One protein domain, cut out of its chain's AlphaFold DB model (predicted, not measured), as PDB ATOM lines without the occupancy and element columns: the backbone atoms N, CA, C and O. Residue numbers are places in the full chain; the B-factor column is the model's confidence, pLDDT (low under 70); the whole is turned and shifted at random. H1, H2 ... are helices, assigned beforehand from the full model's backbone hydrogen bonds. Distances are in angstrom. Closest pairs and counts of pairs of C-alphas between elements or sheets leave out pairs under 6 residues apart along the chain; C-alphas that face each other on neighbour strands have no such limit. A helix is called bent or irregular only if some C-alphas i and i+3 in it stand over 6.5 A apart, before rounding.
ATOM      1  N   ASN A 183     139.813 188.146 115.574       94.25
ATOM      2  CA  ASN A 183     140.088 187.671 114.219       94.25
ATOM      3  C   ASN A 183     139.718 188.720 113.154       94.25
ATOM      4  O   ASN A 183     140.516 188.993 112.265       94.25
ATOM      5  N   GLN A 184     138.555 189.365 113.289       94.94
ATOM      6  CA  GLN A 184     138.105 190.441 112.396       94.94
ATOM      7  C   GLN A 184     138.985 191.687 112.528       94.94
ATOM      8  O   GLN A 184     139.380 192.281 111.528       94.94
ATOM      9  N   PHE A 185     139.330 192.051 113.766       97.12
ATOM     10  CA  PHE A 185     140.249 193.145 114.048       97.12
ATOM     11  C   PHE A 185     141.628 192.886 113.438       97.12
ATOM     12  O   PHE A 185     142.230 193.803 112.894       97.12
ATOM     13  N   THR A 186     142.122 191.645 113.492       95.94
ATOM     14  CA  THR A 186     143.428 191.293 112.919       95.94
ATOM     15  C   THR A 186     143.460 191.575 111.421       95.94
ATOM     16  O   THR A 186     144.357 192.275 110.956       95.94
ATOM     17  N   GLU A 187     142.449 191.113 110.681       93.44
ATOM     18  CA  GLU A 187     142.311 191.398 109.248       93.44
ATOM     19  C   GLU A 187     142.222 192.901 108.970       93.44
ATOM     20  O   GLU A 187     142.966 193.436 108.148       93.44
ATOM     21  N   TYR A 188     141.334 193.591 109.689       95.75
ATOM     22  CA  TYR A 188     141.157 195.032 109.570       95.75
ATOM     23  C   TYR A 188     142.466 195.791 109.815       95.75
ATOM     24  O   TYR A 188     142.814 196.696 109.059       95.75
ATOM     25  N   PHE A 189     143.213 195.415 110.852       95.25
ATOM     26  CA  PHE A 189     144.410 196.135 111.254       95.25
ATOM     27  C   PHE A 189     145.565 195.937 110.267       95.25
ATOM     28  O   PHE A 189     146.332 196.871 110.036       95.25
ATOM     29  N   GLU A 190     145.679 194.767 109.630       92.50
ATOM     30  CA  GLU A 190     146.622 194.570 108.519       92.50
ATOM     31  C   GLU A 190     146.286 195.471 107.320       92.50
ATOM     32  O   GLU A 190     147.177 196.122 106.769       92.50
ATOM     33  N   VAL A 191     145.003 195.587 106.963       92.56
ATOM     34  CA  VAL A 191     144.548 196.500 105.898       92.56
ATOM     35  C   VAL A 191     144.826 197.960 106.267       92.56
ATOM     36  O   VAL A 191     145.380 198.710 105.462       92.56
ATOM     37  N   PHE A 192     144.520 198.358 107.501       93.81
ATOM     38  CA  PHE A 192     144.749 199.716 107.993       93.81
ATOM     39  C   PHE A 192     146.236 200.103 107.974       93.81
ATOM     40  O   PHE A 192     146.587 201.180 107.489       93.81
ATOM     41  N   LYS A 193     147.130 199.207 108.420       92.12
ATOM     42  CA  LYS A 193     148.586 199.405 108.306       92.12
ATOM     43  C   LYS A 193     149.014 199.557 106.848       92.12
ATOM     44  O   LYS A 193     149.805 200.445 106.535       92.12
ATOM     45  N   MET A 194     148.465 198.741 105.948       90.69
ATOM     46  CA  MET A 194     148.781 198.820 104.523       90.69
ATOM     47  C   MET A 194     148.372 200.164 103.906       90.69
ATOM     48  O   MET A 194     149.139 200.719 103.121       90.69
ATOM     49  N   TRP A 195     147.224 200.736 104.286       91.81
ATOM     50  CA  TRP A 195     146.847 202.085 103.843       91.81
ATOM     51  C   TRP A 195     147.857 203.139 104.288       91.81
ATOM     52  O   TRP A 195     148.266 203.974 103.486       91.81
ATOM     53  N   ILE A 196     148.329 203.070 105.533       92.25
ATOM     54  CA  ILE A 196     149.323 204.026 106.035       92.25
ATOM     55  C   ILE A 196     150.645 203.880 105.272       92.25
ATOM     56  O   ILE A 196     151.241 204.879 104.880       92.25
ATOM     57  N   ILE A 197     151.069 202.652 104.975       92.50
ATOM     58  CA  ILE A 197     152.255 202.372 104.151       92.50
ATOM     59  C   ILE A 197     152.087 202.931 102.731       92.50
ATOM     60  O   ILE A 197     153.014 203.545 102.193       92.50
ATOM     61  N   GLN A 198     150.911 202.763 102.122       91.19
ATOM     62  CA  GLN A 198     150.586 203.333 100.812       91.19
ATOM     63  C   GLN A 198     150.643 204.864 100.835       91.19
ATOM     64  O   GLN A 198     151.236 205.469  99.937       91.19
ATOM     65  N   ASP A 199     150.104 205.486 101.879       91.88
ATOM     66  CA  ASP A 199     150.129 206.933 102.070       91.88
ATOM     67  C   ASP A 199     151.555 207.446 102.304       91.88
ATOM     68  O   ASP A 199     151.957 208.441 101.699       91.88
ATOM     69  N   MET A 200     152.362 206.744 103.105       92.94
ATOM     70  CA  MET A 200     153.790 207.024 103.291       92.94
ATOM     71  C   MET A 200     154.561 206.914 101.975       92.94
ATOM     72  O   MET A 200     155.435 207.736 101.686       92.94
ATOM     73  N   PHE A 201     154.250 205.914 101.152       92.88
ATOM     74  CA  PHE A 201     154.884 205.738  99.850       92.88
ATOM     75  C   PHE A 201     154.519 206.892  98.915       92.88
ATOM     76  O   PHE A 201     155.407 207.567  98.389       92.88
ATOM     77  N   LYS A 202     153.221 207.181  98.780       91.44
ATOM     78  CA  LYS A 202     152.691 208.267  97.949       91.44
ATOM     79  C   LYS A 202     153.247 209.622  98.364       91.44
ATOM     80  O   LYS A 202     153.704 210.384  97.519       91.44
ATOM     81  N   ALA A 203     153.298 209.875  99.664       91.19
ATOM     82  CA  ALA A 203     153.898 211.055 100.261       91.19
ATOM     83  C   ALA A 203     155.363 211.279  99.867       91.19
ATOM     84  O   ALA A 203     155.750 212.409  99.583       91.19
ATOM     85  N   ARG A 204     156.190 210.224  99.907       90.75
ATOM     86  CA  ARG A 204     157.644 210.337  99.699       90.75
ATOM     87  C   ARG A 204     158.056 210.201  98.237       90.75
ATOM     88  O   ARG A 204     159.113 210.698  97.861       90.75
ATOM     89  N   LYS A 205     157.258 209.512  97.416       90.19
ATOM     90  CA  LYS A 205     157.565 209.232  96.002       90.19
ATOM     91  C   LYS A 205     156.709 210.022  95.012       90.19
ATOM     92  O   LYS A 205     157.042 210.052  93.834       90.19
ATOM     93  N   GLY A 206     155.621 210.649  95.459       88.00
ATOM     94  CA  GLY A 206     154.714 211.417  94.600       88.00
ATOM     95  C   GLY A 206     153.847 210.563  93.666       88.00
ATOM     96  O   GLY A 206     153.236 211.099  92.742       88.00
ATOM     97  N   MET A 207     153.782 209.246  93.881       88.19
ATOM     98  CA  MET A 207     153.026 208.302  93.051       88.19
ATOM     99  C   MET A 207     152.403 207.181  93.888       88.19
ATOM    100  O   MET A 207     152.908 206.850  94.958       88.19
ATOM    101  N   ASN A 208     151.317 206.583  93.396       87.00
ATOM    102  CA  ASN A 208     150.639 205.489  94.094       87.00
ATOM    103  C   ASN A 208     151.497 204.215  94.107       87.00
ATOM    104  O   ASN A 208     152.170 203.898  93.121       87.00
ATOM    105  N   LEU A 209     151.420 203.465  95.205       87.69
ATOM    106  CA  LEU A 209     151.996 202.128  95.292       87.69
ATOM    107  C   LEU A 209     151.224 201.171  94.369       87.69
ATOM    108  O   LEU A 209     149.996 201.172  94.351       87.69
ATOM    109  N   ASN A 210     151.945 200.340  93.618       85.94
ATOM    110  CA  ASN A 210     151.381 199.243  92.833       85.94
ATOM    111  C   ASN A 210     152.180 197.952  93.082       85.94
ATOM    112  O   ASN A 210     153.246 197.997  93.699       85.94
ATOM    113  N   SER A 211     151.685 196.816  92.585       81.12
ATOM    114  CA  SER A 211     152.288 195.493  92.813       81.12
ATOM    115  C   SER A 211     153.773 195.417  92.441       81.12
ATOM    116  O   SER A 211     154.567 194.852  93.188       81.12
ATOM    117  N   SER A 212     154.185 196.051  91.339       83.75
ATOM    118  CA  SER A 212     155.586 196.059  90.887       83.75
ATOM    119  C   SER A 212     156.528 196.865  91.792       83.75
ATOM    120  O   SER A 212     157.747 196.670  91.754       83.75
ATOM    121  N   LEU A 213     155.970 197.757  92.619       86.38
ATOM    122  CA  LEU A 213     156.715 198.663  93.488       86.38
ATOM    123  C   LEU A 213     156.814 198.185  94.942       86.38
ATOM    124  O   LEU A 213     157.562 198.784  95.710       86.38
ATOM    125  N   ILE A 214     156.122 197.101  95.311       85.75
ATOM    126  CA  ILE A 214     156.112 196.564  96.684       85.75
ATOM    127  C   ILE A 214     157.534 196.261  97.178       85.75
ATOM    128  O   ILE A 214     157.872 196.586  98.310       85.75
ATOM    129  N   LYS A 215     158.407 195.738  96.307       86.19
ATOM    130  CA  LYS A 215     159.817 195.441  96.627       86.19
ATOM    131  C   LYS A 215     160.673 196.662  96.993       86.19
ATOM    132  O   LYS A 215     161.804 196.495  97.429       86.19
ATOM    133  N   TYR A 216     160.172 197.875  96.763       85.56
ATOM    134  CA  TYR A 216     160.862 199.123  97.095       85.56
ATOM    135  C   TYR A 216     160.313 199.785  98.362       85.56
ATOM    136  O   TYR A 216     160.699 200.917  98.663       85.56
ATOM    137  N   ILE A 217     159.400 199.125  99.081       89.69
ATOM    138  CA  ILE A 217     158.951 199.573 100.397       89.69
ATOM    139  C   ILE A 217     160.069 199.248 101.397       89.69
ATOM    140  O   ILE A 217     160.409 198.077 101.544       89.69
ATOM    141  N   PRO A 218     160.661 200.249 102.070       90.12
ATOM    142  CA  PRO A 218     161.652 199.994 103.108       90.12
ATOM    143  C   PRO A 218     161.029 199.252 104.294       90.12
ATOM    144  O   PRO A 218     159.928 199.609 104.708       90.12
ATOM    145  N   ASP A 219     161.761 198.324 104.915       90.69
ATOM    146  CA  ASP A 219     161.284 197.587 106.100       90.69
ATOM    147  C   ASP A 219     160.855 198.520 107.241       90.69
ATOM    148  O   ASP A 219     159.858 198.277 107.919       90.69
ATOM    149  N   THR A 220     161.541 199.661 107.372       91.75
ATOM    150  CA  THR A 220     161.202 200.725 108.332       91.75
ATOM    151  C   THR A 220     159.753 201.211 108.228       91.75
ATOM    152  O   THR A 220     159.200 201.673 109.218       91.75
ATOM    153  N   TYR A 221     159.089 201.086 107.071       91.25
ATOM    154  CA  TYR A 221     157.683 201.483 106.922       91.25
ATOM    155  C   TYR A 221     156.727 200.628 107.758       91.25
ATOM    156  O   TYR A 221     155.628 201.078 108.075       91.25
ATOM    157  N   PHE A 222     157.133 199.410 108.107       89.12
ATOM    158  CA  PHE A 222     156.344 198.494 108.923       89.12
ATOM    159  C   PHE A 222     156.586 198.692 110.429       89.12
ATOM    160  O   PHE A 222     155.918 198.054 111.244       89.12
ATOM    161  N   GLU A 223     157.521 199.563 110.821       90.19
ATOM    162  CA  GLU A 223     157.847 199.823 112.223       90.19
ATOM    163  C   GLU A 223     156.841 200.757 112.895       90.19
ATOM    164  O   GLU A 223     156.476 201.802 112.345       90.19
ATOM    165  N   TYR A 224     156.473 200.442 114.149       86.56
ATOM    166  CA  TYR A 224     155.447 201.202 114.866       86.56
ATOM    167  C   TYR A 224     155.810 202.689 115.079       86.56
ATOM    168  O   TYR A 224     154.959 203.577 115.125       86.56
ATOM    169  N   ASN A 225     157.089 203.002 115.216       89.06
ATOM    170  CA  ASN A 225     157.490 204.383 115.452       89.06
ATOM    171  C   ASN A 225     157.443 205.216 114.164       89.06
ATOM    172  O   ASN A 225     157.128 206.404 114.213       89.06
ATOM    173  N   GLU A 226     157.696 204.596 113.010       91.94
ATOM    174  CA  GLU A 226     157.788 205.291 111.728       91.94
ATOM    175  C   GLU A 226     156.406 205.685 111.188       91.94
ATOM    176  O   GLU A 226     156.179 206.854 110.865       91.94
ATOM    177  N   TRP A 227     155.461 204.741 111.133       89.50
ATOM    178  CA  TRP A 227     154.077 205.036 110.740       89.50
ATOM    179  C   TRP A 227     153.392 206.004 111.736       89.50
ATOM    180  O   TRP A 227     152.695 206.920 111.301       89.50
ATOM    181  N   ASN A 228     153.660 205.910 113.050       90.00
ATOM    182  CA  ASN A 228     153.123 206.838 114.054       90.00
ATOM    183  C   ASN A 228     153.676 208.261 113.875       90.00
ATOM    184  O   ASN A 228     152.916 209.231 113.854       90.00
ATOM    185  N   ARG A 229     154.995 208.394 113.660       92.12
ATOM    186  CA  ARG A 229     155.616 209.683 113.322       92.12
ATOM    187  C   ARG A 229     154.986 210.280 112.066       92.12
ATOM    188  O   ARG A 229     154.639 211.458 112.063       92.12
ATOM    189  N   PHE A 230     154.797 209.470 111.024       92.94
ATOM    190  CA  PHE A 230     154.161 209.914 109.785       92.94
ATOM    191  C   PHE A 230     152.742 210.453 110.015       92.94
ATOM    192  O   PHE A 230     152.418 211.537 109.526       92.94
ATOM    193  N   LEU A 231     151.905 209.737 110.772       91.56
ATOM    194  CA  LEU A 231     150.548 210.185 111.098       91.56
ATOM    195  C   LEU A 231     150.561 211.516 111.863       91.56
ATOM    196  O   LEU A 231     149.847 212.449 111.484       91.56
ATOM    197  N   PHE A 232     151.420 211.634 112.878       91.38
ATOM    198  CA  PHE A 232     151.559 212.857 113.668       91.38
ATOM    199  C   PHE A 232     152.015 214.047 112.816       91.38
ATOM    200  O   PHE A 232     151.430 215.127 112.878       91.38
ATOM    201  N   GLU A 233     153.006 213.849 111.943       92.12
ATOM    202  CA  GLU A 233     153.495 214.887 111.033       92.12
ATOM    203  C   GLU A 233     152.410 215.402 110.084       92.12
ATOM    204  O   GLU A 233     152.461 216.574 109.690       92.12
ATOM    205  N   ARG A 234     151.447 214.555 109.698       88.31
ATOM    206  CA  ARG A 234     150.303 214.942 108.861       88.31
ATOM    207  C   ARG A 234     149.249 215.729 109.631       88.31
ATOM    208  O   ARG A 234     148.545 216.513 108.997       88.31
ATOM    209  N   GLY A 235     149.159 215.560 110.949       88.12
ATOM    210  CA  GLY A 235     148.214 216.276 111.808       88.12
ATOM    211  C   GLY A 235     146.745 215.930 111.551       88.12
ATOM    212  O   GLY A 235     145.875 216.722 111.895       88.12
ATOM    213  N   ASN A 236     146.461 214.789 110.916       87.25
ATOM    214  CA  ASN A 236     145.095 214.293 110.761       87.25
ATOM    215  C   ASN A 236     144.676 213.635 112.084       87.25
ATOM    216  O   ASN A 236     145.074 212.502 112.368       87.25
ATOM    217  N   LEU A 237     143.891 214.344 112.900       87.94
ATOM    218  CA  LEU A 237     143.502 213.868 114.226       87.94
ATOM    219  C   LEU A 237     142.606 212.636 114.136       87.94
ATOM    220  O   LEU A 237     142.657 211.784 115.022       87.94
ATOM    221  N   ARG A 238     141.801 212.506 113.078       87.56
ATOM    222  CA  ARG A 238     140.923 211.346 112.899       87.56
ATOM    223  C   ARG A 238     141.712 210.054 112.685       87.56
ATOM    224  O   ARG A 238     141.409 209.049 113.326       87.56
ATOM    225  N   LEU A 239     142.718 210.072 111.813       88.88
ATOM    226  CA  LEU A 239     143.579 208.918 111.547       88.88
ATOM    227  C   LEU A 239     144.509 208.623 112.719       88.88
ATOM    228  O   LEU A 239     144.717 207.452 113.018       88.88
ATOM    229  N   ILE A 240     145.009 209.657 113.405       91.19
ATOM    230  CA  ILE A 240     145.775 209.486 114.647       91.19
ATOM    231  C   ILE A 240     144.921 208.747 115.683       91.19
ATOM    232  O   ILE A 240     145.335 207.695 116.156       91.19
ATOM    233  N   ARG A 241     143.689 209.204 115.945       91.12
ATOM    234  CA  ARG A 241     142.775 208.531 116.884       91.12
ATOM    235  C   ARG A 241     142.441 207.104 116.466       91.12
ATOM    236  O   ARG A 241     142.405 206.215 117.309       91.12
ATOM    237  N   ALA A 242     142.199 206.869 115.174       92.19
ATOM    238  CA  ALA A 242     141.965 205.518 114.671       92.19
ATOM    239  C   ALA A 242     143.189 204.615 114.908       92.19
ATOM    240  O   ALA A 242     143.027 203.475 115.335       92.19
ATOM    241  N   ALA A 243     144.406 205.121 114.684       92.81
ATOM    242  CA  ALA A 243     145.637 204.376 114.918       92.81
ATOM    243  C   ALA A 243     145.896 204.111 116.408       92.81
ATOM    244  O   ALA A 243     146.274 202.993 116.757       92.81
ATOM    245  N   GLU A 244     145.654 205.094 117.278       92.25
ATOM    246  CA  GLU A 244     145.725 204.948 118.738       92.25
ATOM    247  C   GLU A 244     144.771 203.850 119.219       92.25
ATOM    248  O   GLU A 244     145.198 202.897 119.867       92.25
ATOM    249  N   GLU A 245     143.505 203.922 118.809       93.69
ATOM    250  CA  GLU A 245     142.480 202.935 119.143       93.69
ATOM    251  C   GLU A 245     142.855 201.524 118.662       93.69
ATOM    252  O   GLU A 245     142.754 200.554 119.416       93.69
ATOM    253  N   CYS A 246     143.339 201.393 117.424       94.94
ATOM    254  CA  CYS A 246     143.809 200.103 116.921       94.94
ATOM    255  C   CYS A 246     144.994 199.581 117.730       94.94
ATOM    256  O   CYS A 246     145.046 198.398 118.064       94.94
ATOM    257  N   ASN A 247     145.945 200.450 118.066       93.25
ATOM    258  CA  ASN A 247     147.114 200.058 118.835       93.25
ATOM    259  C   ASN A 247     146.734 199.595 120.250       93.25
ATOM    260  O   ASN A 247     147.284 198.613 120.741       93.25
ATOM    261  N   GLU A 248     145.753 200.238 120.886       94.38
ATOM    262  CA  GLU A 248     145.224 199.783 122.172       94.38
ATOM    263  C   GLU A 248     144.610 198.382 122.088       94.38
ATOM    264  O   GLU A 248     144.886 197.537 122.946       94.38
ATOM    265  N   ILE A 249     143.784 198.120 121.067       95.56
ATOM    266  CA  ILE A 249     143.183 196.797 120.850       95.56
ATOM    267  C   ILE A 249     144.283 195.761 120.591       95.56
ATOM    268  O   ILE A 249     144.247 194.676 121.175       95.56
ATOM    269  N   TYR A 250     145.279 196.102 119.770       94.88
ATOM    270  CA  TYR A 250     146.428 195.246 119.479       94.88
ATOM    271  C   TYR A 250     147.202 194.879 120.751       94.88
ATOM    272  O   TYR A 250     147.347 193.692 121.041       94.88
ATOM    273  N   ILE A 251     147.628 195.866 121.548       94.81
ATOM    274  CA  ILE A 251     148.414 195.641 122.772       94.81
ATOM    275  C   ILE A 251     147.652 194.729 123.740       94.81
ATOM    276  O   ILE A 251     148.210 193.733 124.210       94.81
ATOM    277  N   LYS A 252     146.360 195.009 123.971       96.56
ATOM    278  CA  LYS A 252     145.491 194.214 124.859       96.56
ATOM    279  C   LYS A 252     145.327 192.757 124.406       96.56
ATOM    280  O   LYS A 252     145.024 191.905 125.234       96.56
ATOM    281  N   ASN A 253     145.536 192.458 123.121       96.69
ATOM    282  CA  ASN A 253     145.267 191.148 122.524       96.69
ATOM    283  C   ASN A 253     146.471 190.558 121.766       96.69
ATOM    284  O   ASN A 253     146.287 189.710 120.892       96.69
ATOM    285  N   THR A 254     147.699 190.979 122.088       96.06
ATOM    286  CA  THR A 254     148.917 190.701 121.296       96.06
ATOM    287  C   THR A 254     149.096 189.222 120.927       96.06
ATOM    288  O   THR A 254     149.420 188.897 119.785       96.06
ATOM    289  N   GLU A 255     148.882 188.306 121.875       96.31
ATOM    290  CA  GLU A 255     149.045 186.869 121.630       96.31
ATOM    291  C   GLU A 255     147.977 186.316 120.676       96.31
ATOM    292  O   GLU A 255     148.306 185.628 119.709       96.31
ATOM    293  N   GLN A 256     146.705 186.643 120.918       96.50
ATOM    294  CA  GLN A 256     145.597 186.205 120.065       96.50
ATOM    295  C   GLN A 256     145.715 186.802 118.662       96.50
ATOM    296  O   GLN A 256     145.525 186.092 117.678       96.50
ATOM    297  N   TYR A 257     146.104 188.073 118.574       96.81
ATOM    298  CA  TYR A 257     146.389 188.745 117.314       96.81
ATOM    299  C   TYR A 257     147.467 188.010 116.512       96.81
ATOM    300  O   TYR A 257     147.268 187.743 115.330       96.81
ATOM    301  N   ARG A 258     148.592 187.632 117.144       95.56
ATOM    302  CA  ARG A 258     149.671 186.893 116.467       95.56
ATOM    303  C   ARG A 258     149.160 185.572 115.891       95.56
ATOM    304  O   ARG A 258     149.389 185.305 114.718       95.56
ATOM    305  N   ARG A 259     148.401 184.801 116.680       96.12
ATOM    306  CA  ARG A 259     147.797 183.536 116.227       96.12
ATOM    307  C   ARG A 259     146.841 183.752 115.051       96.12
ATOM    308  O   ARG A 259     146.910 183.037 114.057       96.12
ATOM    309  N   CYS A 260     145.963 184.755 115.132       95.94
ATOM    310  CA  CYS A 260     145.056 185.092 114.035       95.94
ATOM    311  C   CYS A 260     145.817 185.516 112.774       95.94
ATOM    312  O   CYS A 260     145.431 185.126 111.676       95.94
ATOM    313  N   ARG A 261     146.906 186.275 112.922       94.12
ATOM    314  CA  ARG A 261     147.734 186.716 111.799       94.12
ATOM    315  C   ARG A 261     148.419 185.540 111.109       94.12
ATOM    316  O   ARG A 261     148.317 185.426 109.896       94.12
ATOM    317  N   GLU A 262     149.027 184.634 111.872       93.62
ATOM    318  CA  GLU A 262     149.633 183.406 111.338       93.62
ATOM    319  C   GLU A 262     148.610 182.570 110.552       93.62
ATOM    320  O   GLU A 262     148.909 182.069 109.468       93.62
ATOM    321  N   MET A 263     147.373 182.473 111.052       91.50
ATOM    322  CA  MET A 263     146.287 181.805 110.329       91.50
ATOM    323  C   MET A 263     145.929 182.522 109.021       91.50
ATOM    324  O   MET A 263     145.746 181.859 108.000       91.50
ATOM    325  N   ILE A 264     145.826 183.853 109.031       87.81
ATOM    326  CA  ILE A 264     145.533 184.654 107.831       87.81
ATOM    327  C   ILE A 264     146.639 184.474 106.784       87.81
ATOM    328  O   ILE A 264     146.336 184.261 105.607       87.81
ATOM    329  N   ASP A 265     147.904 184.510 107.200       87.75
ATOM    330  CA  ASP A 265     149.055 184.322 106.316       87.75
ATOM    331  C   ASP A 265     149.050 182.915 105.699       87.75
ATOM    332  O   ASP A 265     149.169 182.778 104.479       87.75
ATOM    333  N   ALA A 266     148.787 181.879 106.502       88.56
ATOM    334  CA  ALA A 266     148.661 180.505 106.017       88.56
ATOM    335  C   ALA A 266     147.504 180.336 105.015       88.56
ATOM    336  O   ALA A 266     147.656 179.682 103.982       88.56
ATOM    337  N   VAL A 267     146.339 180.943 105.278       84.75
ATOM    338  CA  VAL A 267     145.196 180.919 104.349       84.75
ATOM    339  C   VAL A 267     145.552 181.615 103.035       84.75
ATOM    340  O   VAL A 267     145.298 181.063 101.963       84.75
ATOM    341  N   ASN A 268     146.171 182.794 103.098       81.88
ATOM    342  CA  ASN A 268     146.582 183.539 101.910       81.88
ATOM    343  C   ASN A 268     147.612 182.768 101.074       81.88
ATOM    344  O   ASN A 268     147.482 182.723  99.849       81.88
ATOM    345  N   GLN A 269     148.591 182.132 101.720       83.75
ATOM    346  CA  GLN A 269     149.591 181.312 101.044       83.75
ATOM    347  C   GLN A 269     148.950 180.102 100.349       83.75
ATOM    348  O   GLN A 269     149.162 179.901  99.154       83.75
ATOM    349  N   ASN A 270     148.083 179.363 101.047       82.31
ATOM    350  CA  ASN A 270     147.365 178.222 100.471       82.31
ATOM    351  C   ASN A 270     146.515 178.622  99.252       82.31
ATOM    352  O   ASN A 270     146.431 177.886  98.267       82.31
ATOM    353  N   MET A 271     145.870 179.789  99.302       76.38
ATOM    354  CA  MET A 271     145.088 180.316  98.179       76.38
ATOM    355  C   MET A 271     145.977 180.691  96.989       76.38
ATOM    356  O   MET A 271     145.632 180.390  95.846       76.38
ATOM    357  N   TYR A 272     147.132 181.310  97.245       77.38
ATOM    358  CA  TYR A 272     148.109 181.648  96.211       77.38
ATOM    359  C   TYR A 272     148.665 180.396  95.516       77.38
ATOM    360  O   TYR A 272     148.724 180.336  94.286       77.38
ATOM    361  N   GLU A 273     149.000 179.363  96.287       79.94
ATOM    362  CA  GLU A 273     149.476 178.079  95.763       79.94
ATOM    363  C   GLU A 273     148.413 177.371  94.908       79.94
ATOM    364  O   GLU A 273     148.729 176.879  93.823       79.94
ATOM    365  N   LYS A 274     147.141 177.387  95.335       76.94
ATOM    366  CA  LYS A 274     146.011 176.856  94.549       76.94
ATOM    367  C   LYS A 274     145.784 177.601  93.233       76.94
ATOM    368  O   LYS A 274     145.431 176.974  92.239       76.94
ATOM    369  N   LYS A 275     145.957 178.925  93.211       71.75
ATOM    370  CA  LYS A 275     145.793 179.719  91.984       71.75
ATOM    371  C   LYS A 275     146.897 179.390  90.977       71.75
ATOM    372  O   LYS A 275     146.603 179.032  89.843       71.75
ATOM    373  N   ASN A 276     148.150 179.361  91.431       71.44
ATOM    374  CA  ASN A 276     149.294 179.029  90.579       71.44
ATOM    375  C   ASN A 276     149.274 177.586  90.053       71.44
ATOM    376  O   ASN A 276     149.800 177.325  88.971       71.44
ATOM    377  N   SER A 277     148.723 176.628  90.806       69.88
ATOM    378  CA  SER A 277     148.585 175.253  90.315       69.88
ATOM    379  C   SER A 277     147.507 175.133  89.236       69.88
ATOM    380  O   SER A 277     147.711 174.399  88.270       69.88
ATOM    381  N   LYS A 278     146.414 175.897  89.358       65.88
ATOM    382  CA  LYS A 278     145.338 175.966  88.364       65.88
ATOM    383  C   LYS A 278     145.782 176.649  87.065       65.88
ATOM    384  O   LYS A 278     145.550 176.112  85.985       65.88
ATOM    385  N   ASP A 279     146.509 177.759  87.167       65.50
ATOM    386  CA  ASP A 279     147.030 178.472  85.993       65.50
ATOM    387  C   ASP A 279     148.021 177.594  85.200       65.50
ATOM    388  O   ASP A 279     147.965 177.527  83.973       65.50
ATOM    389  N   LYS A 280     148.862 176.812  85.899       61.00
ATOM    390  CA  LYS A 280     149.764 175.828  85.271       61.00
ATOM    391  C   LYS A 280     149.029 174.655  84.615       61.00
ATOM    392  O   LYS A 280     149.491 174.153  83.590       61.00
ATOM    393  N   SER A 281     147.919 174.183  85.193       58.69
ATOM    394  CA  SER A 281     147.122 173.122  84.564       58.69
ATOM    395  C   SER A 281     146.431 173.614  83.293       58.69
ATOM    396  O   SER A 281     146.424 172.887  82.298       58.69
TER     397      SER A 281
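Overview. This is residues 183 to 281 of the 289 residues of an uncharacterized protein of Phocaeicola vulgatus (UniProt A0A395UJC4). The long helix H6 and the helix H1 meet near their first residues as an L, and residues 265 to 281 of H6 stick out as a free arm. H1 is the middle of the body: the helical hairpin of H4 and H5 packs on it through H4, and short H3 touches it too. The 99 printed residues hold six named helices, H1 to H6 in chain order, and no named strand; the class is all helix. The whole is loose, with a radius of gyration of the C-alphas of 15.8 A and spans of 51 by 36 by 20 A.

Along the chain. H6, residues 254 to 281, is 40.8 A long and ends at C-alpha 281 (147.122, 173.122, 84.564). H1, residues 183 to 205, is 33.2 A long and begins at C-alpha 183 (140.088, 187.671, 114.219). H5, residues 237 to 252, measures 22.4 A and H4, residues 224 to 234, 15.9 A. H2 is residues 211 to 216 and H3 residues 219 to 222. H2 is irregular: C-alphas 212 and 215 are 7.2 A apart.

Arrangement. H1 is the hub. Its residues 183 to 187 touch residues 257 to 264 of H6, about perpendicular at 76 degrees; the closest C-alphas, of Asn 183 and Cys 260, are 5.6 A apart. H1 touches H4 at a steep tilt of 59 degrees, the same way, closest at C-alphas 196 and 227, 6.8 A. H1 touches H3, closest at C-alphas 197 and 221, 6.2 A. The hairpin H4 and H5 touches at a shallow tilt of 18 degrees, opposite ways, closest at C-alphas 231 and 240, 6.0 A. H2 touches no helix. Every O i to N i+4 pair is within hydrogen-bond range in H1, H4, H5 and H6; H2 has 0 of 2, with 2 of 3 O i to N i+3 pairs within range, and H3 is too short for an i+4 pair.

Size, cuts and confidence. The C-alphas farthest apart, of Gly 235 and Ser 281, are 51.0 A apart. The printed part has no cut, and its five links are tight. Confidence is under 70 at residues 277 to 281.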